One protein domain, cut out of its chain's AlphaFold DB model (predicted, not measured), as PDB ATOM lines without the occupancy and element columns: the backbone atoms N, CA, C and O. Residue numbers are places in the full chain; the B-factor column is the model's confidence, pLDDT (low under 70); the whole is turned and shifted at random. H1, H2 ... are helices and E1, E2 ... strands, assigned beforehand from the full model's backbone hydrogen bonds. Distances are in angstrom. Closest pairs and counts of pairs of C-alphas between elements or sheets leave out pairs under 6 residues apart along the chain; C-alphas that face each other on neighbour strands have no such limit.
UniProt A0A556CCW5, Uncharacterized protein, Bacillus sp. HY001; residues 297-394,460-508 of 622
ATOM      1  N   ASN A 297     135.003  95.618  91.529       88.00
ATOM      2  CA  ASN A 297     135.854  96.723  91.971       88.00
ATOM      3  C   ASN A 297     135.398  98.086  91.416       88.00
ATOM      4  O   ASN A 297     136.229  98.971  91.305       88.00
ATOM      5  N   LEU A 298     134.145  98.307  91.028       89.88
ATOM      6  CA  LEU A 298     133.687  99.662  90.677       89.88
ATOM      7  C   LEU A 298     133.191 100.390  91.938       89.88
ATOM      8  O   LEU A 298     132.485  99.776  92.741       89.88
ATOM      9  N   LEU A 299     133.539 101.667  92.124       88.12
ATOM     10  CA  LEU A 299     132.949 102.553  93.142       88.12
ATOM     11  C   LEU A 299     131.973 103.558  92.561       88.12
ATOM     12  O   LEU A 299     131.967 103.866  91.372       88.12
ATOM     13  N   ILE A 300     131.207 104.122  93.485       85.81
ATOM     14  CA  ILE A 300     130.225 105.159  93.244       85.81
ATOM     15  C   ILE A 300     130.309 106.317  94.252       85.81
ATOM     16  O   ILE A 300     129.297 106.925  94.582       85.81
ATOM     17  N   LYS A 301     131.517 106.634  94.748       75.88
ATOM     18  CA  LYS A 301     131.747 107.610  95.835       75.88
ATOM     19  C   LYS A 301     131.013 108.947  95.667       75.88
ATOM     20  O   LYS A 301     130.565 109.511  96.660       75.88
ATOM     21  N   ASN A 302     130.864 109.420  94.430       70.19
ATOM     22  CA  ASN A 302     130.395 110.776  94.153       70.19
ATOM     23  C   ASN A 302     128.961 110.856  93.618       70.19
ATOM     24  O   ASN A 302     128.438 111.958  93.515       70.19
ATOM     25  N   VAL A 303     128.290 109.735  93.329       79.88
ATOM     26  CA  VAL A 303     126.921 109.792  92.790       79.88
ATOM     27  C   VAL A 303     125.922 109.979  93.915       79.88
ATOM     28  O   VAL A 303     125.719 109.090  94.748       79.88
ATOM     29  N   LYS A 304     125.254 111.129  93.908       84.06
ATOM     30  CA  LYS A 304     124.161 111.407  94.832       84.06
ATOM     31  C   LYS A 304     122.851 110.842  94.292       84.06
ATOM     32  O   LYS A 304     122.532 110.949  93.107       84.06
ATOM     33  N   VAL A 305     122.068 110.273  95.201       87.06
ATOM     34  CA  VAL A 305     120.669 109.904  94.979       87.06
ATOM     35  C   VAL A 305     119.861 110.685  96.002       87.06
ATOM     36  O   VAL A 305     120.170 110.620  97.192       87.06
ATOM     37  N   SER A 306     118.891 111.471  95.545       85.69
ATOM     38  CA  SER A 306     118.041 112.282  96.413       85.69
ATOM     39  C   SER A 306     116.574 111.907  96.240       85.69
ATOM     40  O   SER A 306     116.094 111.689  95.128       85.69
ATOM     41  N   ILE A 307     115.861 111.824  97.361       78.75
ATOM     42  CA  ILE A 307     114.422 111.569  97.399       78.75
ATOM     43  C   ILE A 307     113.746 112.878  97.825       78.75
ATOM     44  O   ILE A 307     113.928 113.311  98.970       78.75
ATOM     45  N   PRO A 308     112.997 113.548  96.932       72.44
ATOM     46  CA  PRO A 308     112.238 114.737  97.291       72.44
ATOM     47  C   PRO A 308     111.268 114.429  98.438       72.44
ATOM     48  O   PRO A 308     110.536 113.440  98.422       72.44
ATOM     49  N   ARG A 309     111.233 115.283  99.465       62.38
ATOM     50  CA  ARG A 309     110.247 115.157 100.546       62.38
ATOM     51  C   ARG A 309     108.890 115.681 100.055       62.38
ATOM     52  O   ARG A 309     108.641 116.867 100.244       62.38
ATOM     53  N   LYS A 310     108.047 114.810  99.467       52.41
ATOM     54  CA  LYS A 310     106.554 114.780  99.508       52.41
ATOM     55  C   LYS A 310     105.922 114.257  98.198       52.41
ATOM     56  O   LYS A 310     105.782 115.024  97.258       52.41
ATOM     57  N   ASN A 311     105.307 113.072  98.262       47.31
ATOM     58  CA  ASN A 311     103.861 112.836  98.112       47.31
ATOM     59  C   ASN A 311     103.543 111.371  98.469       47.31
ATOM     60  O   ASN A 311     104.185 110.453  97.977       47.31
ATOM     61  N   LYS A 312     102.537 111.118  99.320       51.03
ATOM     62  CA  LYS A 312     102.152 109.755  99.772       51.03
ATOM     63  C   LYS A 312     101.584 108.848  98.661       51.03
ATOM     64  O   LYS A 312     101.263 107.697  98.938       51.03
ATOM     65  N   TYR A 313     101.426 109.367  97.444       49.41
ATOM     66  CA  TYR A 313     100.581 108.779  96.402       49.41
ATOM     67  C   TYR A 313     101.309 108.443  95.092       49.41
ATOM     68  O   TYR A 313     100.687 107.849  94.218       49.41
ATOM     69  N   GLN A 314     102.596 108.780  94.944       49.25
ATOM     70  CA  GLN A 314     103.396 108.374  93.781       49.25
ATOM     71  C   GLN A 314     104.403 107.281  94.160       49.25
ATOM     72  O   GLN A 314     104.908 107.270  95.289       49.25
ATOM     73  N   PRO A 315     104.698 106.330  93.257       57.25
ATOM     74  CA  PRO A 315     105.720 105.328  93.517       57.25
ATOM     75  C   PRO A 315     107.082 106.013  93.710       57.25
ATOM     76  O   PRO A 315     107.542 106.761  92.850       57.25
ATOM     77  N   PHE A 316     107.755 105.713  94.830       59.69
ATOM     78  CA  PHE A 316     109.059 106.275  95.233       59.69
ATOM     79  C   PHE A 316     110.109 106.321  94.104       59.69
ATOM     80  O   PHE A 316     110.967 107.204  94.070       59.69
ATOM     81  N   SER A 317     110.050 105.379  93.163       60.16
ATOM     82  CA  SER A 317     110.962 105.284  92.023       60.16
ATOM     83  C   SER A 317     110.836 106.414  91.002       60.16
ATOM     84  O   SER A 317     111.792 106.638  90.261       60.16
ATOM     85  N   GLU A 318     109.694 107.096  90.906       63.94
ATOM     86  CA  GLU A 318     109.458 108.143  89.897       63.94
ATOM     87  C   GLU A 318     109.989 109.510  90.342       63.94
ATOM     88  O   GLU A 318     110.561 110.232  89.530       63.94
ATOM     89  N   GLU A 319     109.908 109.824  91.638       72.88
ATOM     90  CA  GLU A 319     110.381 111.101  92.194       72.88
ATOM     91  C   GLU A 319     111.882 111.102  92.529       72.88
ATOM     92  O   GLU A 319     112.483 112.165  92.676       72.88
ATOM     93  N   THR A 320     112.513 109.928  92.650       82.81
ATOM     94  CA  THR A 320     113.930 109.837  93.036       82.81
ATOM     95  C   THR A 320     114.845 110.412  91.950       82.81
ATOM     96  O   THR A 320     114.783 110.019  90.782       82.81
ATOM     97  N   ILE A 321     115.746 111.312  92.335       87.50
ATOM     98  CA  ILE A 321     116.682 111.974  91.428       87.50
ATOM     99  C   ILE A 321     118.055 111.319  91.563       87.50
ATOM    100  O   ILE A 321     118.641 111.287  92.646       87.50
ATOM    101  N   VAL A 322     118.586 110.830  90.442       90.00
ATOM    102  CA  VAL A 322     119.999 110.457  90.319       90.00
ATOM    103  C   VAL A 322     120.753 111.652  89.746       90.00
ATOM    104  O   VAL A 322     120.398 112.186  88.693       90.00
ATOM    105  N   HIS A 323     121.784 112.089  90.460       89.50
ATOM    106  CA  HIS A 323     122.602 113.240  90.094       89.50
ATOM    107  C   HIS A 323     123.689 112.832  89.091       89.50
ATOM    108  O   HIS A 323     124.852 112.657  89.443       89.50
ATOM    109  N   TRP A 324     123.299 112.630  87.830       89.62
ATOM    110  CA  TRP A 324     124.210 112.217  86.751       89.62
ATOM    111  C   TRP A 324     125.352 113.200  86.494       89.62
ATOM    112  O   TRP A 324     126.426 112.795  86.059       89.62
ATOM    113  N   GLU A 325     125.131 114.482  86.771       87.31
ATOM    114  CA  GLU A 325     126.144 115.528  86.658       87.31
ATOM    115  C   GLU A 325     127.357 115.287  87.574       87.31
ATOM    116  O   GLU A 325     128.460 115.706  87.243       87.31
ATOM    117  N   ASP A 326     127.196 114.528  88.667       82.19
ATOM    118  CA  ASP A 326     128.310 114.131  89.538       82.19
ATOM    119  C   ASP A 326     129.240 113.077  88.894       82.19
ATOM    120  O   ASP A 326     130.273 112.736  89.471       82.19
ATOM    121  N   MET A 327     128.883 112.537  87.721       85.31
ATOM    122  CA  MET A 327     129.637 111.496  87.010       85.31
ATOM    123  C   MET A 327     130.431 112.023  85.810       85.31
ATOM    124  O   MET A 327     131.035 111.221  85.105       85.31
ATOM    125  N   PHE A 328     130.418 113.323  85.509       85.12
ATOM    126  CA  PHE A 328     131.093 113.827  84.309       85.12
ATOM    127  C   PHE A 328     132.625 113.837  84.431       85.12
ATOM    128  O   PHE A 328     133.180 114.189  85.467       85.12
ATOM    129  N   ASP A 329     133.295 113.431  83.349       70.75
ATOM    130  CA  ASP A 329     134.756 113.353  83.227       70.75
ATOM    131  C   ASP A 329     135.340 114.748  82.932       70.75
ATOM    132  O   ASP A 329     135.318 115.212  81.788       70.75
ATOM    133  N   GLU A 330     135.822 115.439  83.970       63.28
ATOM    134  CA  GLU A 330     136.469 116.755  83.876       63.28
ATOM    135  C   GLU A 330     137.942 116.749  84.347       63.28
ATOM    136  O   GLU A 330     138.363 115.853  85.082       63.28
ATOM    137  N   PRO A 331     138.771 117.731  83.921       46.44
ATOM    138  CA  PRO A 331     140.217 117.551  83.754       46.44
ATOM    139  C   PRO A 331     141.089 117.497  85.017       46.44
ATOM    140  O   PRO A 331     142.310 117.468  84.866       46.44
ATOM    141  N   GLN A 332     140.554 117.511  86.242       46.19
ATOM    142  CA  GLN A 332     141.400 117.490  87.444       46.19
ATOM    143  C   GLN A 332     140.847 116.607  88.578       46.19
ATOM    144  O   GLN A 332     140.001 117.019  89.361       46.19
ATOM    145  N   ASN A 333     141.467 115.427  88.704       44.22
ATOM    146  CA  ASN A 333     141.855 114.771  89.963       44.22
ATOM    147  C   ASN A 333     140.816 114.168  90.927       44.22
ATOM    148  O   ASN A 333     141.154 113.966  92.090       44.22
ATOM    149  N   ASP A 334     139.653 113.705  90.475       51.56
ATOM    150  CA  ASP A 334     138.928 112.700  91.271       51.56
ATOM    151  C   ASP A 334     139.407 111.290  90.890       51.56
ATOM    152  O   ASP A 334     138.883 110.623  89.997       51.56
ATOM    153  N   GLU A 335     140.450 110.811  91.581       56.72
ATOM    154  CA  GLU A 335     141.039 109.475  91.381       56.72
ATOM    155  C   GLU A 335     140.076 108.300  91.665       56.72
ATOM    156  O   GLU A 335     140.421 107.142  91.404       56.72
ATOM    157  N   ASP A 336     138.863 108.598  92.130       61.81
ATOM    158  CA  ASP A 336     137.976 107.665  92.816       61.81
ATOM    159  C   ASP A 336     136.579 107.475  92.182       61.81
ATOM    160  O   ASP A 336     135.781 106.688  92.706       61.81
ATOM    161  N   ILE A 337     136.263 108.147  91.066       73.88
ATOM    162  CA  ILE A 337     135.028 107.882  90.305       73.88
ATOM    163  C   ILE A 337     135.305 106.812  89.246       73.88
ATOM    164  O   ILE A 337     136.074 107.024  88.305       73.88
ATOM    165  N   ASP A 338     134.645 105.660  89.379       87.00
ATOM    166  CA  ASP A 338     134.855 104.534  88.466       87.00
ATOM    167  C   ASP A 338     133.835 104.460  87.315       87.00
ATOM    168  O   ASP A 338     134.050 103.714  86.361       87.00
ATOM    169  N   ILE A 339     132.727 105.206  87.379       88.75
ATOM    170  CA  ILE A 339     131.725 105.283  86.305       88.75
ATOM    171  C   ILE A 339     131.588 106.746  85.892       88.75
ATOM    172  O   ILE A 339     131.151 107.573  86.685       88.75
ATOM    173  N   LEU A 340     131.967 107.035  84.652       88.38
ATOM    174  CA  LEU A 340     132.132 108.381  84.122       88.38
ATOM    175  C   LEU A 340     131.236 108.613  82.899       88.38
ATOM    176  O   LEU A 340     130.985 107.686  82.123       88.38
ATOM    177  N   LEU A 341     130.807 109.853  82.695       89.12
ATOM    178  CA  LEU A 341     130.149 110.346  81.488       89.12
ATOM    179  C   LEU A 341     131.068 111.353  80.804       89.12
ATOM    180  O   LEU A 341     131.493 112.331  81.410       89.12
ATOM    181  N   ASN A 342     131.386 111.138  79.531       87.38
ATOM    182  CA  ASN A 342     132.135 112.143  78.777       87.38
ATOM    183  C   ASN A 342     131.200 113.217  78.191       87.38
ATOM    184  O   ASN A 342     129.977 113.132  78.294       87.38
ATOM    185  N   LYS A 343     131.769 114.206  77.495       86.50
ATOM    186  CA  LYS A 343     131.014 115.274  76.808       86.50
ATOM    187  C   LYS A 343     130.001 114.796  75.751       86.50
ATOM    188  O   LYS A 343     129.138 115.560  75.340       86.50
ATOM    189  N   TYR A 344     130.094 113.542  75.309       87.69
ATOM    190  CA  TYR A 344     129.128 112.902  74.408       87.69
ATOM    191  C   TYR A 344     128.066 112.093  75.166       87.69
ATOM    192  O   TYR A 344     127.312 111.353  74.547       87.69
ATOM    193  N   LEU A 345     128.041 112.183  76.500       89.38
ATOM    194  CA  LEU A 345     127.201 111.379  77.388       89.38
ATOM    195  C   LEU A 345     127.450 109.864  77.264       89.38
ATOM    196  O   LEU A 345     126.592 109.053  77.612       89.38
ATOM    197  N   ASN A 346     128.638 109.466  76.796       88.75
ATOM    198  CA  ASN A 346     129.023 108.059  76.736       88.75
ATOM    199  C   ASN A 346     129.529 107.581  78.096       88.75
ATOM    200  O   ASN A 346     130.410 108.200  78.701       88.75
ATOM    201  N   PHE A 347     129.027 106.423  78.523       91.19
ATOM    202  CA  PHE A 347     129.461 105.764  79.747       91.19
ATOM    203  C   PHE A 347     130.868 105.188  79.598       91.19
ATOM    204  O   PHE A 347     131.164 104.425  78.677       91.19
ATOM    205  N   THR A 348     131.721 105.509  80.558       89.94
ATOM    206  CA  THR A 348     133.100 105.047  80.646       89.94
ATOM    207  C   THR A 348     133.324 104.405  82.008       89.94
ATOM    208  O   THR A 348     132.914 104.942  83.029       89.94
ATOM    209  N   LEU A 349     133.966 103.238  82.031       90.75
ATOM    210  CA  LEU A 349     134.317 102.529  83.259       90.75
ATOM    211  C   LEU A 349     135.818 102.624  83.518       90.75
ATOM    212  O   LEU A 349     136.623 102.236  82.669       90.75
ATOM    213  N   ARG A 350     136.195 103.086  84.706       88.75
ATOM    214  CA  ARG A 350     137.560 103.063  85.228       88.75
ATOM    215  C   ARG A 350     137.688 101.889  86.196       88.75
ATOM    216  O   ARG A 350     137.135 101.861  87.283       88.75
ATOM    217  N   PHE A 351     138.438 100.880  85.781       86.62
ATOM    218  CA  PHE A 351     138.732  99.697  86.570       86.62
ATOM    219  C   PHE A 351     140.039  99.894  87.334       86.62
ATOM    220  O   PHE A 351     141.132  99.819  86.760       86.62
ATOM    221  N   ALA A 352     139.918 100.107  88.641       81.12
ATOM    222  CA  ALA A 352     141.039 100.135  89.566       81.12
ATOM    223  C   ALA A 352     141.214  98.781  90.271       81.12
ATOM    224  O   ALA A 352     140.275  97.998  90.449       81.12
ATOM    225  N   LYS A 353     142.443  98.482  90.692       77.31
ATOM    226  CA  LYS A 353     142.687  97.355  91.596       77.31
ATOM    227  C   LYS A 353     142.356  97.759  93.025       77.31
ATOM    228  O   LYS A 353     142.869  98.770  93.491       77.31
ATOM    229  N   ARG A 354     141.605  96.922  93.745       77.12
ATOM    230  CA  ARG A 354     141.374  97.090  95.189       77.12
ATOM    231  C   ARG A 354     141.665  95.826  95.975       77.12
ATOM    232  O   ARG A 354     141.475  94.713  95.486       77.12
ATOM    233  N   SER A 355     142.114  96.019  97.212       68.12
ATOM    234  CA  SER A 355     142.543  94.955  98.124       68.12
ATOM    235  C   SER A 355     141.451  93.926  98.418       68.12
ATOM    236  O   SER A 355     141.779  92.757  98.601       68.12
ATOM    237  N   LEU A 356     140.178  94.337  98.413       71.31
ATOM    238  CA  LEU A 356     139.038  93.497  98.788       71.31
ATOM    239  C   LEU A 356     138.874  92.253  97.900       71.31
ATOM    240  O   LEU A 356     138.443  91.208  98.375       71.31
ATOM    241  N   TYR A 357     139.256  92.348  96.625       67.38
ATOM    242  CA  TYR A 357     139.072  91.279  95.637       67.38
ATOM    243  C   TYR A 357     140.380  90.795  95.005       67.38
ATOM    244  O   TYR A 357     140.369  89.994  94.064       67.38
ATOM    245  N   GLU A 358     141.520  91.272  95.502       63.75
ATOM    246  CA  GLU A 358     142.832  90.805  95.067       63.75
ATOM    247  C   GLU A 358     143.257  89.582  95.881       63.75
ATOM    248  O   GLU A 358     143.218  89.561  97.111       63.75
ATOM    249  N   SER A 359     143.717  88.541  95.185       57.72
ATOM    250  CA  SER A 359     144.292  87.382  95.862       57.72
ATOM    251  C   SER A 359     145.610  87.766  96.539       57.72
ATOM    252  O   SER A 359     146.353  88.614  96.040       57.72
ATOM    253  N   ALA A 360     145.955  87.097  97.645       57.00
ATOM    254  CA  ALA A 360     147.202  87.349  98.380       57.00
ATOM    255  C   ALA A 360     148.449  87.341  97.467       57.00
ATOM    256  O   ALA A 360     149.353  88.152  97.637       57.00
ATOM    257  N   ARG A 361     148.446  86.507  96.414       48.62
ATOM    258  CA  ARG A 361     149.515  86.403  95.402       48.62
ATOM    259  C   ARG A 361     149.661  87.620  94.468       48.62
ATOM    260  O   ARG A 361     150.609  87.663  93.690       48.62
ATOM    261  N   ARG A 362     148.717  88.568  94.453       52.56
ATOM    262  CA  ARG A 362     148.674  89.696  93.496       52.56
ATOM    263  C   ARG A 362     148.699  91.084  94.140       52.56
ATOM    264  O   ARG A 362     148.780  92.061  93.391       52.56
ATOM    265  N   LYS A 363     148.710  91.162  95.477       52.12
ATOM    266  CA  LYS A 363     148.725  92.415  96.256       52.12
ATOM    267  C   LYS A 363     149.877  93.364  95.884       52.12
ATOM    268  O   LYS A 363     149.668  94.566  95.865       52.12
ATOM    269  N   ASN A 364     151.034  92.834  95.473       43.47
ATOM    270  CA  ASN A 364     152.243  93.636  95.211       43.47
ATOM    271  C   ASN A 364     152.415  94.097  93.750       43.47
ATOM    272  O   ASN A 364     153.430  94.694  93.413       43.47
ATOM    273  N   LYS A 365     151.466  93.811  92.846       48.34
ATOM    274  CA  LYS A 365     151.552  94.302  91.459       48.34
ATOM    275  C   LYS A 365     150.810  95.629  91.334       48.34
ATOM    276  O   LYS A 365     149.586  95.600  91.158       48.34
ATOM    277  N   THR A 366     151.536  96.746  91.350       47.41
ATOM    278  CA  THR A 366     151.014  98.049  90.921       47.41
ATOM    279  C   THR A 366     150.444  97.904  89.508       47.41
ATOM    280  O   THR A 366     151.060  97.322  88.612       47.41
ATOM    281  N   LYS A 367     149.192  98.319  89.314       60.66
ATOM    282  CA  LYS A 367     148.618  98.463  87.977       60.66
ATOM    283  C   LYS A 367     148.001  99.837  87.880       60.66
ATOM    284  O   LYS A 367     147.175 100.188  88.716       60.66
ATOM    285  N   THR A 368     148.366 100.539  86.820       67.62
ATOM    286  CA  THR A 368     147.666 101.722  86.339       67.62
ATOM    287  C   THR A 368     146.175 101.397  86.179       67.62
ATOM    288  O   THR A 368     145.855 100.309  85.671       67.62
ATOM    289  N   PRO A 369     145.263 102.280  86.625       76.75
ATOM    290  CA  PRO A 369     143.837 102.115  86.382       76.75
ATOM    291  C   PRO A 369     143.558 102.002  84.878       76.75
ATOM    292  O   PRO A 369     144.249 102.582  84.040       76.75
ATOM    293  N   ARG A 370     142.553 101.197  84.542       81.25
ATOM    294  CA  ARG A 370     142.165 100.866  83.167       81.25
ATOM    295  C   ARG A 370     140.857 101.557  82.840       81.25
ATOM    296  O   ARG A 370     139.863 101.266  83.486       81.25
ATOM    297  N   ILE A 371     140.840 102.401  81.818       83.75
ATOM    298  CA  ILE A 371     139.632 103.099  81.374       83.75
ATOM    299  C   ILE A 371     139.052 102.372  80.154       83.75
ATOM    300  O   ILE A 371     139.792 101.902  79.288       83.75
ATOM    301  N   THR A 372     137.735 102.200  80.103       86.56
ATOM    302  CA  THR A 372     137.025 101.525  79.009       86.56
ATOM    303  C   THR A 372     135.728 102.260  78.709       86.56
ATOM    304  O   THR A 372     134.816 102.256  79.531       86.56
ATOM    305  N   VAL A 373     135.631 102.858  77.522       87.94
ATOM    306  CA  VAL A 373     134.368 103.409  77.012       87.94
ATOM    307  C   VAL A 373     133.451 102.244  76.648       87.94
ATOM    308  O   VAL A 373     133.864 101.333  75.923       87.94
ATOM    309  N   LEU A 374     132.223 102.248  77.160       91.44
ATOM    310  CA  LEU A 374     131.240 101.219  76.845       91.44
ATOM    311  C   LEU A 374     130.766 101.381  75.400       91.44
ATOM    312  O   LEU A 374     130.437 102.479  74.961       91.44
ATOM    313  N   LYS A 375     130.741 100.271  74.661       88.50
ATOM    314  CA  LYS A 375     130.308 100.219  73.262       88.50
ATOM    315  C   LYS A 375     129.449  98.988  73.031       88.50
ATOM    316  O   LYS A 375     129.759  97.913  73.547       88.50
ATOM    317  N   ASP A 376     128.402  99.150  72.234       89.94
ATOM    318  CA  ASP A 376     127.497  98.066  71.874       89.94
ATOM    319  C   ASP A 376     127.976  97.383  70.591       89.94
ATOM    320  O   ASP A 376     127.607  97.752  69.481       89.94
ATOM    321  N   TYR A 377     128.835  96.378  70.753       87.25
ATOM    322  CA  TYR A 377     129.299  95.529  69.653       87.25
ATOM    323  C   TYR A 377     128.303  94.424  69.271       87.25
ATOM    324  O   TYR A 377     128.639  93.547  68.477       87.25
ATOM    325  N   PHE A 378     127.121  94.403  69.885       84.88
ATOM    326  CA  PHE A 378     126.181  93.288  69.793       84.88
ATOM    327  C   PHE A 378     124.842  93.685  69.194       84.88
ATOM    328  O   PHE A 378     124.011  92.799  69.011       84.88
ATOM    329  N   SER A 379     124.631  94.978  68.925       86.81
ATOM    330  CA  SER A 379     123.319  95.531  68.592       86.81
ATOM    331  C   SER A 379     122.277  95.019  69.583       86.81
ATOM    332  O   SER A 379     121.316  94.345  69.217       86.81
ATOM    333  N   LEU A 380     122.502  95.286  70.874       89.69
ATOM    334  CA  LEU A 380     121.638  94.821  71.954       89.69
ATOM    335  C   LEU A 380     120.150  95.124  71.741       89.69
ATOM    336  O   LEU A 380     119.357  94.277  72.159       89.69
ATOM    337  N   PRO A 381     119.738  96.244  71.106       91.31
ATOM    338  CA  PRO A 381     118.334  96.439  70.785       91.31
ATOM    339  C   PRO A 381     117.753  95.334  69.906       91.31
ATOM    340  O   PRO A 381     116.718  94.777  70.257       91.31
ATOM    341  N   ASP A 382     118.459  94.940  68.848       87.38
ATOM    342  CA  ASP A 382     118.031  93.863  67.953       87.38
ATOM    343  C   ASP A 382     118.130  92.499  68.647       87.38
ATOM    344  O   ASP A 382     117.210  91.680  68.590       87.38
ATOM    345  N   LEU A 383     119.240  92.260  69.358       85.19
ATOM    346  CA  LEU A 383     119.498  90.991  70.042       85.19
ATOM    347  C   LEU A 383     118.414  90.663  71.075       85.19
ATOM    348  O   LEU A 383     118.023  89.503  71.226       85.19
ATOM    349  N   LEU A 384     117.972  91.680  71.816       84.81
ATOM    350  CA  LEU A 384     117.066  91.551  72.954       84.81
ATOM    351  C   LEU A 384     115.646  92.045  72.656       84.81
ATOM    352  O   LEU A 384     114.848  92.126  73.588       84.81
ATOM    353  N   ASP A 385     115.347  92.379  71.397       86.38
ATOM    354  CA  ASP A 385     114.061  92.936  70.953       86.38
ATOM    355  C   ASP A 385     113.605  94.134  71.815       86.38
ATOM    356  O   ASP A 385     112.471  94.240  72.293       86.38
ATOM    357  N   ILE A 386     114.545  95.039  72.096       87.62
ATOM    358  CA  ILE A 386     114.278  96.255  72.862       87.62
ATOM    359  C   ILE A 386     113.718  97.298  71.900       87.62
ATOM    360  O   ILE A 386     114.303  97.586  70.861       87.62
ATOM    361  N   LYS A 387     112.620  97.948  72.296       89.56
ATOM    362  CA  LYS A 387     111.979  99.035  71.541       89.56
ATOM    363  C   LYS A 387     112.782 100.349  71.583       89.56
ATOM    364  O   LYS A 387     112.272 101.373  72.033       89.56
ATOM    365  N   CYS A 388     114.040 100.337  71.147       88.12
ATOM    366  CA  CYS A 388     114.873 101.526  70.959       88.12
ATOM    367  C   CYS A 388     115.885 101.318  69.820       88.12
ATOM    368  O   CYS A 388     116.196 100.192  69.463       88.12
ATOM    369  N   LYS A 389     116.415 102.404  69.239       87.38
ATOM    370  CA  LYS A 389     117.466 102.313  68.201       87.38
ATOM    371  C   LYS A 389     118.856 102.032  68.780       87.38
ATOM    372  O   LYS A 389     119.703 101.446  68.123       87.38
ATOM    373  N   SER A 390     119.105 102.510  69.995       91.56
ATOM    374  CA  SER A 390     120.385 102.416  70.692       91.56
ATOM    375  C   SER A 390     120.120 102.253  72.183       91.56
ATOM    376  O   SER A 390     119.173 102.831  72.722       91.56
ATOM    377  N   ILE A 391     120.958 101.469  72.864       93.56
ATOM    378  CA  ILE A 391     120.925 101.382  74.330       93.56
ATOM    379  C   ILE A 391     121.595 102.581  75.020       93.56
ATOM    380  O   ILE A 391     121.371 102.801  76.213       93.56
ATOM    381  N   PHE A 392     122.403 103.341  74.277       94.31
ATOM    382  CA  PHE A 392     123.049 104.583  74.701       94.31
ATOM    383  C   PHE A 392     122.336 105.802  74.121       94.31
ATOM    384  O   PHE A 392     121.596 105.690  73.142       94.31
ATOM    385  N   ILE A 393     122.628 106.969  74.688       92.94
ATOM    386  CA  ILE A 393     122.237 108.264  74.130       92.94
ATOM    387  C   ILE A 393     123.002 108.476  72.825       92.94
ATOM    388  O   ILE A 393     124.218 108.290  72.776       92.94
ATOM    389  N   THR A 394     122.293 108.852  71.769       90.06
ATOM    390  CA  THR A 394     122.894 109.177  70.475       90.06
ATOM    391  C   THR A 394     123.059 110.686  70.316       90.06
ATOM    392  O   THR A 394     122.430 111.479  71.017       90.06
ATOM    393  N   TRP A 460     118.215 103.448  77.531       94.25
ATOM    394  CA  TRP A 460     118.015 102.114  78.102       94.25
ATOM    395  C   TRP A 460     119.043 101.794  79.194       94.25
ATOM    396  O   TRP A 460     118.677 101.332  80.279       94.25
ATOM    397  N   LEU A 461     120.327 102.065  78.929       94.31
ATOM    398  CA  LEU A 461     121.388 101.798  79.897       94.31
ATOM    399  C   LEU A 461     121.322 102.755  81.093       94.31
ATOM    400  O   LEU A 461     121.477 102.305  82.229       94.31
ATOM    401  N   GLY A 462     121.058 104.045  80.858       94.06
ATOM    402  CA  GLY A 462     120.902 105.029  81.930       94.06
ATOM    403  C   GLY A 462     119.748 104.674  82.863       94.06
ATOM    404  O   GLY A 462     119.935 104.650  84.077       94.06
ATOM    405  N   ASN A 463     118.601 104.256  82.318       92.62
ATOM    406  CA  ASN A 463     117.468 103.780  83.110       92.62
ATOM    407  C   ASN A 463     117.805 102.523  83.932       92.62
ATOM    408  O   ASN A 463     117.445 102.432  85.104       92.62
ATOM    409  N   LEU A 464     118.526 101.555  83.355       93.69
ATOM    410  CA  LEU A 464     118.938 100.349  84.083       93.69
ATOM    411  C   LEU A 464     119.871 100.681  85.258       93.69
ATOM    412  O   LEU A 464     119.709 100.138  86.353       93.69
ATOM    413  N   ILE A 465     120.834 101.584  85.045       93.94
ATOM    414  CA  ILE A 465     121.714 102.071  86.113       93.94
ATOM    415  C   ILE A 465     120.878 102.807  87.167       93.94
ATOM    416  O   ILE A 465     121.006 102.504  88.350       93.94
ATOM    417  N   ARG A 466     119.972 103.702  86.751       92.81
ATOM    418  CA  ARG A 466     119.063 104.445  87.636       92.81
ATOM    419  C   ARG A 466     118.278 103.515  88.556       92.81
ATOM    420  O   ARG A 466     118.302 103.700  89.768       92.81
ATOM    421  N   GLN A 467     117.612 102.507  87.990       91.75
ATOM    422  CA  GLN A 467     116.829 101.526  88.747       91.75
ATOM    423  C   GLN A 467     117.677 100.864  89.834       91.75
ATOM    424  O   GLN A 467     117.288 100.849  91.002       91.75
ATOM    425  N   TYR A 468     118.877 100.403  89.471       93.19
ATOM    426  CA  TYR A 468     119.778  99.775  90.427       93.19
ATOM    427  C   TYR A 468     120.259 100.742  91.522       93.19
ATOM    428  O   TYR A 468     120.319 100.369  92.694       93.19
ATOM    429  N   LEU A 469     120.580 101.991  91.172       91.44
ATOM    430  CA  LEU A 469     121.003 103.006  92.140       91.44
ATOM    431  C   LEU A 469     119.923 103.325  93.168       91.44
ATOM    432  O   LEU A 469     120.239 103.477  94.347       91.44
ATOM    433  N   ILE A 470     118.666 103.380  92.736       89.88
ATOM    434  CA  ILE A 470     117.522 103.615  93.619       89.88
ATOM    435  C   ILE A 470     117.325 102.425  94.560       89.88
ATOM    436  O   ILE A 470     117.271 102.617  95.773       89.88
ATOM    437  N   GLU A 471     117.291 101.193  94.037       87.81
ATOM    438  CA  GLU A 471     117.191  99.974  94.859       87.81
ATOM    439  C   GLU A 471     118.294  99.919  95.923       87.81
ATOM    440  O   GLU A 471     118.049  99.622  97.095       87.81
ATOM    441  N   ARG A 472     119.519 100.245  95.507       88.12
ATOM    442  CA  ARG A 472     120.694 100.305  96.368       88.12
ATOM    443  C   ARG A 472     120.555 101.379  97.447       88.12
ATOM    444  O   ARG A 472     120.835 101.096  98.609       88.12
ATOM    445  N   HIS A 473     120.143 102.590  97.081       86.81
ATOM    446  CA  HIS A 473     119.983 103.706  98.013       86.81
ATOM    447  C   HIS A 473     118.942 103.394  99.096       86.81
ATOM    448  O   HIS A 473     119.251 103.488 100.283       86.81
ATOM    449  N   LEU A 474     117.768 102.898  98.695       82.50
ATOM    450  CA  LEU A 474     116.693 102.508  99.613       82.50
ATOM    451  C   LEU A 474     117.122 101.404 100.593       82.50
ATOM    452  O   LEU A 474     116.645 101.352 101.726       82.50
ATOM    453  N   LEU A 475     118.017 100.500 100.177       82.12
ATOM    454  CA  LEU A 475     118.559  99.477 101.071       82.12
ATOM    455  C   LEU A 475     119.497 100.080 102.132       82.12
ATOM    456  O   LEU A 475     119.436  99.677 103.294       82.12
ATOM    457  N   PHE A 476     120.334 101.053 101.764       81.25
ATOM    458  CA  PHE A 476     121.212 101.740 102.716       81.25
ATOM    459  C   PHE A 476     120.437 102.601 103.717       81.25
ATOM    460  O   PHE A 476     120.785 102.591 104.897       81.25
ATOM    461  N   GLU A 477     119.365 103.279 103.290       78.69
ATOM    462  CA  GLU A 477     118.494 104.038 104.202       78.69
ATOM    463  C   GLU A 477     117.873 103.146 105.290       78.69
ATOM    464  O   GLU A 477     117.730 103.568 106.436       78.69
ATOM    465  N   LYS A 478     117.573 101.879 104.973       76.94
ATOM    466  CA  LYS A 478     117.063 100.895 105.945       76.94
ATOM    467  C   LYS A 478     118.131 100.367 106.914       76.94
ATOM    468  O   LYS A 478     117.780  99.829 107.962       76.94
ATOM    469  N   HIS A 479     119.419 100.495 106.587       72.88
ATOM    470  CA  HIS A 479     120.525  99.836 107.296       72.88
ATOM    471  C   HIS A 479     121.700 100.786 107.592       72.88
ATOM    472  O   HIS A 479     122.861 100.474 107.319       72.88
ATOM    473  N   ILE A 480     121.395 101.928 108.216       64.00
ATOM    474  CA  ILE A 480     122.334 103.031 108.500       64.00
ATOM    475  C   ILE A 480     123.587 102.580 109.281       64.00
ATOM    476  O   ILE A 480     124.658 103.144 109.069       64.00
ATOM    477  N   ASN A 481     123.492 101.531 110.108       58.97
ATOM    478  CA  ASN A 481     124.586 101.063 110.975       58.97
ATOM    479  C   ASN A 481     125.594 100.102 110.295       58.97
ATOM    480  O   ASN A 481     126.620  99.795 110.894       58.97
ATOM    481  N   ASN A 482     125.349  99.638 109.059       59.34
ATOM    482  CA  ASN A 482     126.229  98.714 108.314       59.34
ATOM    483  C   ASN A 482     126.774  99.362 107.024       59.34
ATOM    484  O   ASN A 482     126.580  98.857 105.919       59.34
ATOM    485  N   GLN A 483     127.456 100.504 107.152       64.19
ATOM    486  CA  GLN A 483     128.001 101.269 106.012       64.19
ATOM    487  C   GLN A 483     129.446 100.911 105.622       64.19
ATOM    488  O   GLN A 483     130.076 101.635 104.846       64.19
ATOM    489  N   ILE A 484     130.001  99.808 106.131       60.72
ATOM    490  CA  ILE A 484     131.355  99.385 105.754       60.72
ATOM    491  C   ILE A 484     131.377  99.149 104.238       60.72
ATOM    492  O   ILE A 484     130.581  98.375 103.715       60.72
ATOM    493  N   ASN A 485     132.299  99.813 103.530       71.06
ATOM    494  CA  ASN A 485     132.457  99.695 102.077       71.06
ATOM    495  C   ASN A 485     131.233 100.168 101.256       71.06
ATOM    496  O   ASN A 485     131.013  99.678 100.145       71.06
ATOM    497  N   ARG A 486     130.480 101.169 101.753       77.88
ATOM    498  CA  ARG A 486     129.330 101.791 101.057       77.88
ATOM    499  C   ARG A 486     129.644 102.385  99.688       77.88
ATOM    500  O   ARG A 486     128.727 102.790  98.988       77.88
ATOM    501  N   ASP A 487     130.910 102.491  99.318       85.75
ATOM    502  CA  ASP A 487     131.311 103.090  98.054       85.75
ATOM    503  C   ASP A 487     131.312 102.068  96.917       85.75
ATOM    504  O   ASP A 487     131.293 102.467  95.760       85.75
ATOM    505  N   TYR A 488     131.305 100.759  97.205       88.00
ATOM    506  CA  TYR A 488     131.284  99.731  96.161       88.00
ATOM    507  C   TYR A 488     129.958  99.737  95.413       88.00
ATOM    508  O   TYR A 488     128.883  99.687  96.014       88.00
ATOM    509  N   PHE A 489     130.033  99.746  94.087       90.62
ATOM    510  CA  PHE A 489     128.868  99.788  93.221       90.62
ATOM    511  C   PHE A 489     127.980  98.558  93.434       90.62
ATOM    512  O   PHE A 489     126.804  98.710  93.753       90.62
ATOM    513  N   PHE A 490     128.558  97.353  93.360       90.75
ATOM    514  CA  PHE A 490     127.839  96.082  93.497       90.75
ATOM    515  C   PHE A 490     127.836  95.545  94.940       90.75
ATOM    516  O   PHE A 490     128.826  94.982  95.413       90.75
ATOM    517  N   ILE A 491     126.685  95.648  95.613       87.31
ATOM    518  CA  ILE A 491     126.465  95.189  97.002       87.31
ATOM    519  C   ILE A 491     125.492  94.006  97.113       87.31
ATOM    520  O   ILE A 491     124.627  93.813  96.269       87.31
ATOM    521  N   ASN A 492     125.578  93.192  98.158       82.94
ATOM    522  CA  ASN A 492     124.700  92.040  98.342       82.94
ATOM    523  C   ASN A 492     123.305  92.471  98.829       82.94
ATOM    524  O   ASN A 492     123.122  92.777 100.009       82.94
ATOM    525  N   LEU A 493     122.317  92.422  97.926       74.81
ATOM    526  CA  LEU A 493     120.916  92.749  98.220       74.81
ATOM    527  C   LEU A 493     120.162  91.634  98.971       74.81
ATOM    528  O   LEU A 493     119.139  91.901  99.584       74.81
ATOM    529  N   LYS A 494     120.629  90.375  98.929       66.81
ATOM    530  CA  LYS A 494     119.860  89.213  99.423       66.81
ATOM    531  C   LYS A 494     119.875  89.082 100.947       66.81
ATOM    532  O   LYS A 494     118.888  88.661 101.535       66.81
ATOM    533  N   ASN A 495     121.003  89.409 101.575       65.19
ATOM    534  CA  ASN A 495     121.188  89.205 103.015       65.19
ATOM    535  C   ASN A 495     121.017  90.498 103.830       65.19
ATOM    536  O   ASN A 495     121.301  90.476 105.022       65.19
ATOM    537  N   ASN A 496     120.611  91.618 103.210       59.66
ATOM    538  CA  ASN A 496     120.439  92.932 103.854       59.66
ATOM    539  C   ASN A 496     121.670  93.452 104.624       59.66
ATOM    540  O   ASN A 496     121.559  94.289 105.516       59.66
ATOM    541  N   LYS A 497     122.867  92.954 104.298       67.56
ATOM    542  CA  LYS A 497     124.113  93.348 104.975       67.56
ATOM    543  C   LYS A 497     124.870  94.461 104.255       67.56
ATOM    544  O   LYS A 497     125.909  94.861 104.753       67.56
ATOM    545  N   CYS A 498     124.403  94.907 103.084       75.06
ATOM    546  CA  CYS A 498     125.027  95.958 102.264       75.06
ATOM    547  C   CYS A 498     126.523  95.741 101.942       75.06
ATOM    548  O   CYS A 498     127.194  96.644 101.452       75.06
ATOM    549  N   ASN A 499     127.035  94.527 102.167       82.00
ATOM    550  CA  ASN A 499     128.428  94.179 101.930       82.00
ATOM    551  C   ASN A 499     128.698  94.015 100.430       82.00
ATOM    552  O   ASN A 499     127.812  93.547  99.708       82.00
ATOM    553  N   PRO A 500     129.916  94.308  99.954       85.12
ATOM    554  CA  PRO A 500     130.302  94.052  98.571       85.12
ATOM    555  C   PRO A 500     130.097  92.577  98.169       85.12
ATOM    556  O   PRO A 500     130.273  91.665  98.980       85.12
ATOM    557  N   ILE A 501     129.691  92.322  96.919       85.56
ATOM    558  CA  ILE A 501     129.400  90.959  96.432       85.56
ATOM    559  C   ILE A 501     130.678  90.146  96.270       85.56
ATOM    560  O   ILE A 501     131.616  90.603  95.633       85.56
ATOM    561  N   GLU A 502     130.703  88.906  96.750       82.62
ATOM    562  CA  GLU A 502     131.828  88.000  96.510       82.62
ATOM    563  C   GLU A 502     131.806  87.405  95.088       82.62
ATOM    564  O   GLU A 502     130.735  87.032  94.598       82.62
ATOM    565  N   PRO A 503     132.966  87.203  94.427       83.06
ATOM    566  CA  PRO A 503     133.017  86.660  93.067       83.06
ATOM    567  C   PRO A 503     132.316  85.303  92.905       83.06
ATOM    568  O   PRO A 503     131.677  85.058  91.885       83.06
ATOM    569  N   GLN A 504     132.387  84.441  93.924       78.94
ATOM    570  CA  GLN A 504     131.739  83.123  93.915       78.94
ATOM    571  C   GLN A 504     130.210  83.226  93.857       78.94
ATOM    572  O   GLN A 504     129.565  82.374  93.251       78.94
ATOM    573  N   THR A 505     129.623  84.294  94.412       84.06
ATOM    574  CA  THR A 505     128.176  84.543  94.320       84.06
ATOM    575  C   THR A 505     127.754  84.738  92.864       84.06
ATOM    576  O   THR A 505     126.728  84.210  92.441       84.06
ATOM    577  N   VAL A 506     128.561  85.448  92.073       85.75
ATOM    578  CA  VAL A 506     128.286  85.664  90.648       85.75
ATOM    579  C   VAL A 506     128.352  84.347  89.878       85.75
ATOM    580  O   VAL A 506     127.463  84.063  89.082       85.75
ATOM    581  N   GLU A 507     129.388  83.542  90.106       80.44
ATOM    582  CA  GLU A 507     129.600  82.294  89.367       80.44
ATOM    583  C   GLU A 507     128.571  81.221  89.754       80.44
ATOM    584  O   GLU A 507     127.805  80.767  88.908       80.44
ATOM    585  N   ILE A 508     128.463  80.901  91.042       75.38
ATOM    586  CA  ILE A 508     127.674  79.761  91.529       75.38
ATOM    587  C   ILE A 508     126.189  80.120  91.684       75.38
ATOM    588  O   ILE A 508     125.303  79.303  91.434       75.38
TER     589      ILE A 508
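AT A GLANCE: This is residues 297 to 394 and 460 to 508 of the 622 residues of an uncharacterized protein of Bacillus sp. HY001 (UniProt A0A556CCW5). There is little regular structure here: one long helix, H4, and a small sheet, E1 E2 E3, stand apart amid long loops, with short helices H1, H2, H3 and H5 scattered around. The sheet is a meander, each strand the antiparallel neighbour of the one before. Named elements, in order H1 H2 E1 E2 E3 H3 H4 H5, hold 49 of 147 printed residues, class mixed; the whole is only just compact, close to loose (radius of gyration of the C-alphas 17.1 A), spanning 53 by 41 by 39 A.

IN THESE COORDINATES: Find H1, residues 316 to 319, from (109.059, 106.275, 95.233); then H2, 324 to 327; E1, 339 to 341; E2, 347 to 351; E3, 370 to 373; H3, 380 to 383. H4, 460 to 478, runs 27.9 A; H5, 503 to 508, ends at (127.674, 79.761, 91.529).

HOW THE PARTS SIT: In hairpin E1 and E2, at 147 degrees, see N 340 and O 348, 2.8 A; in hairpin E2 and E3, at 165 degrees, N 351 and O 370, 2.7 A, both within hydrogen-bond range. H2 only grazes the sheet; C-alphas 327 and 340 are closest, 4.9 A. H1 and H4 are close but not clearly touching, closest C-alphas 317 and 470, 7.0 A. H3 and H5 are not on the sheet. Every O i to N i+4 pair is within range in H4 and H5; H1, H2 and H3 are too short for one.

THE WHOLE: The farthest C-alphas, 313 and 364, are 53.8 A apart. Residues 395 to 459 are cut out, 11.5 A across between C-alphas. Links H2 to E1, E2 to E3 and H4 to H5 are long. In this model 39 printed residues have pLDDT under 70, among them 357 to 368.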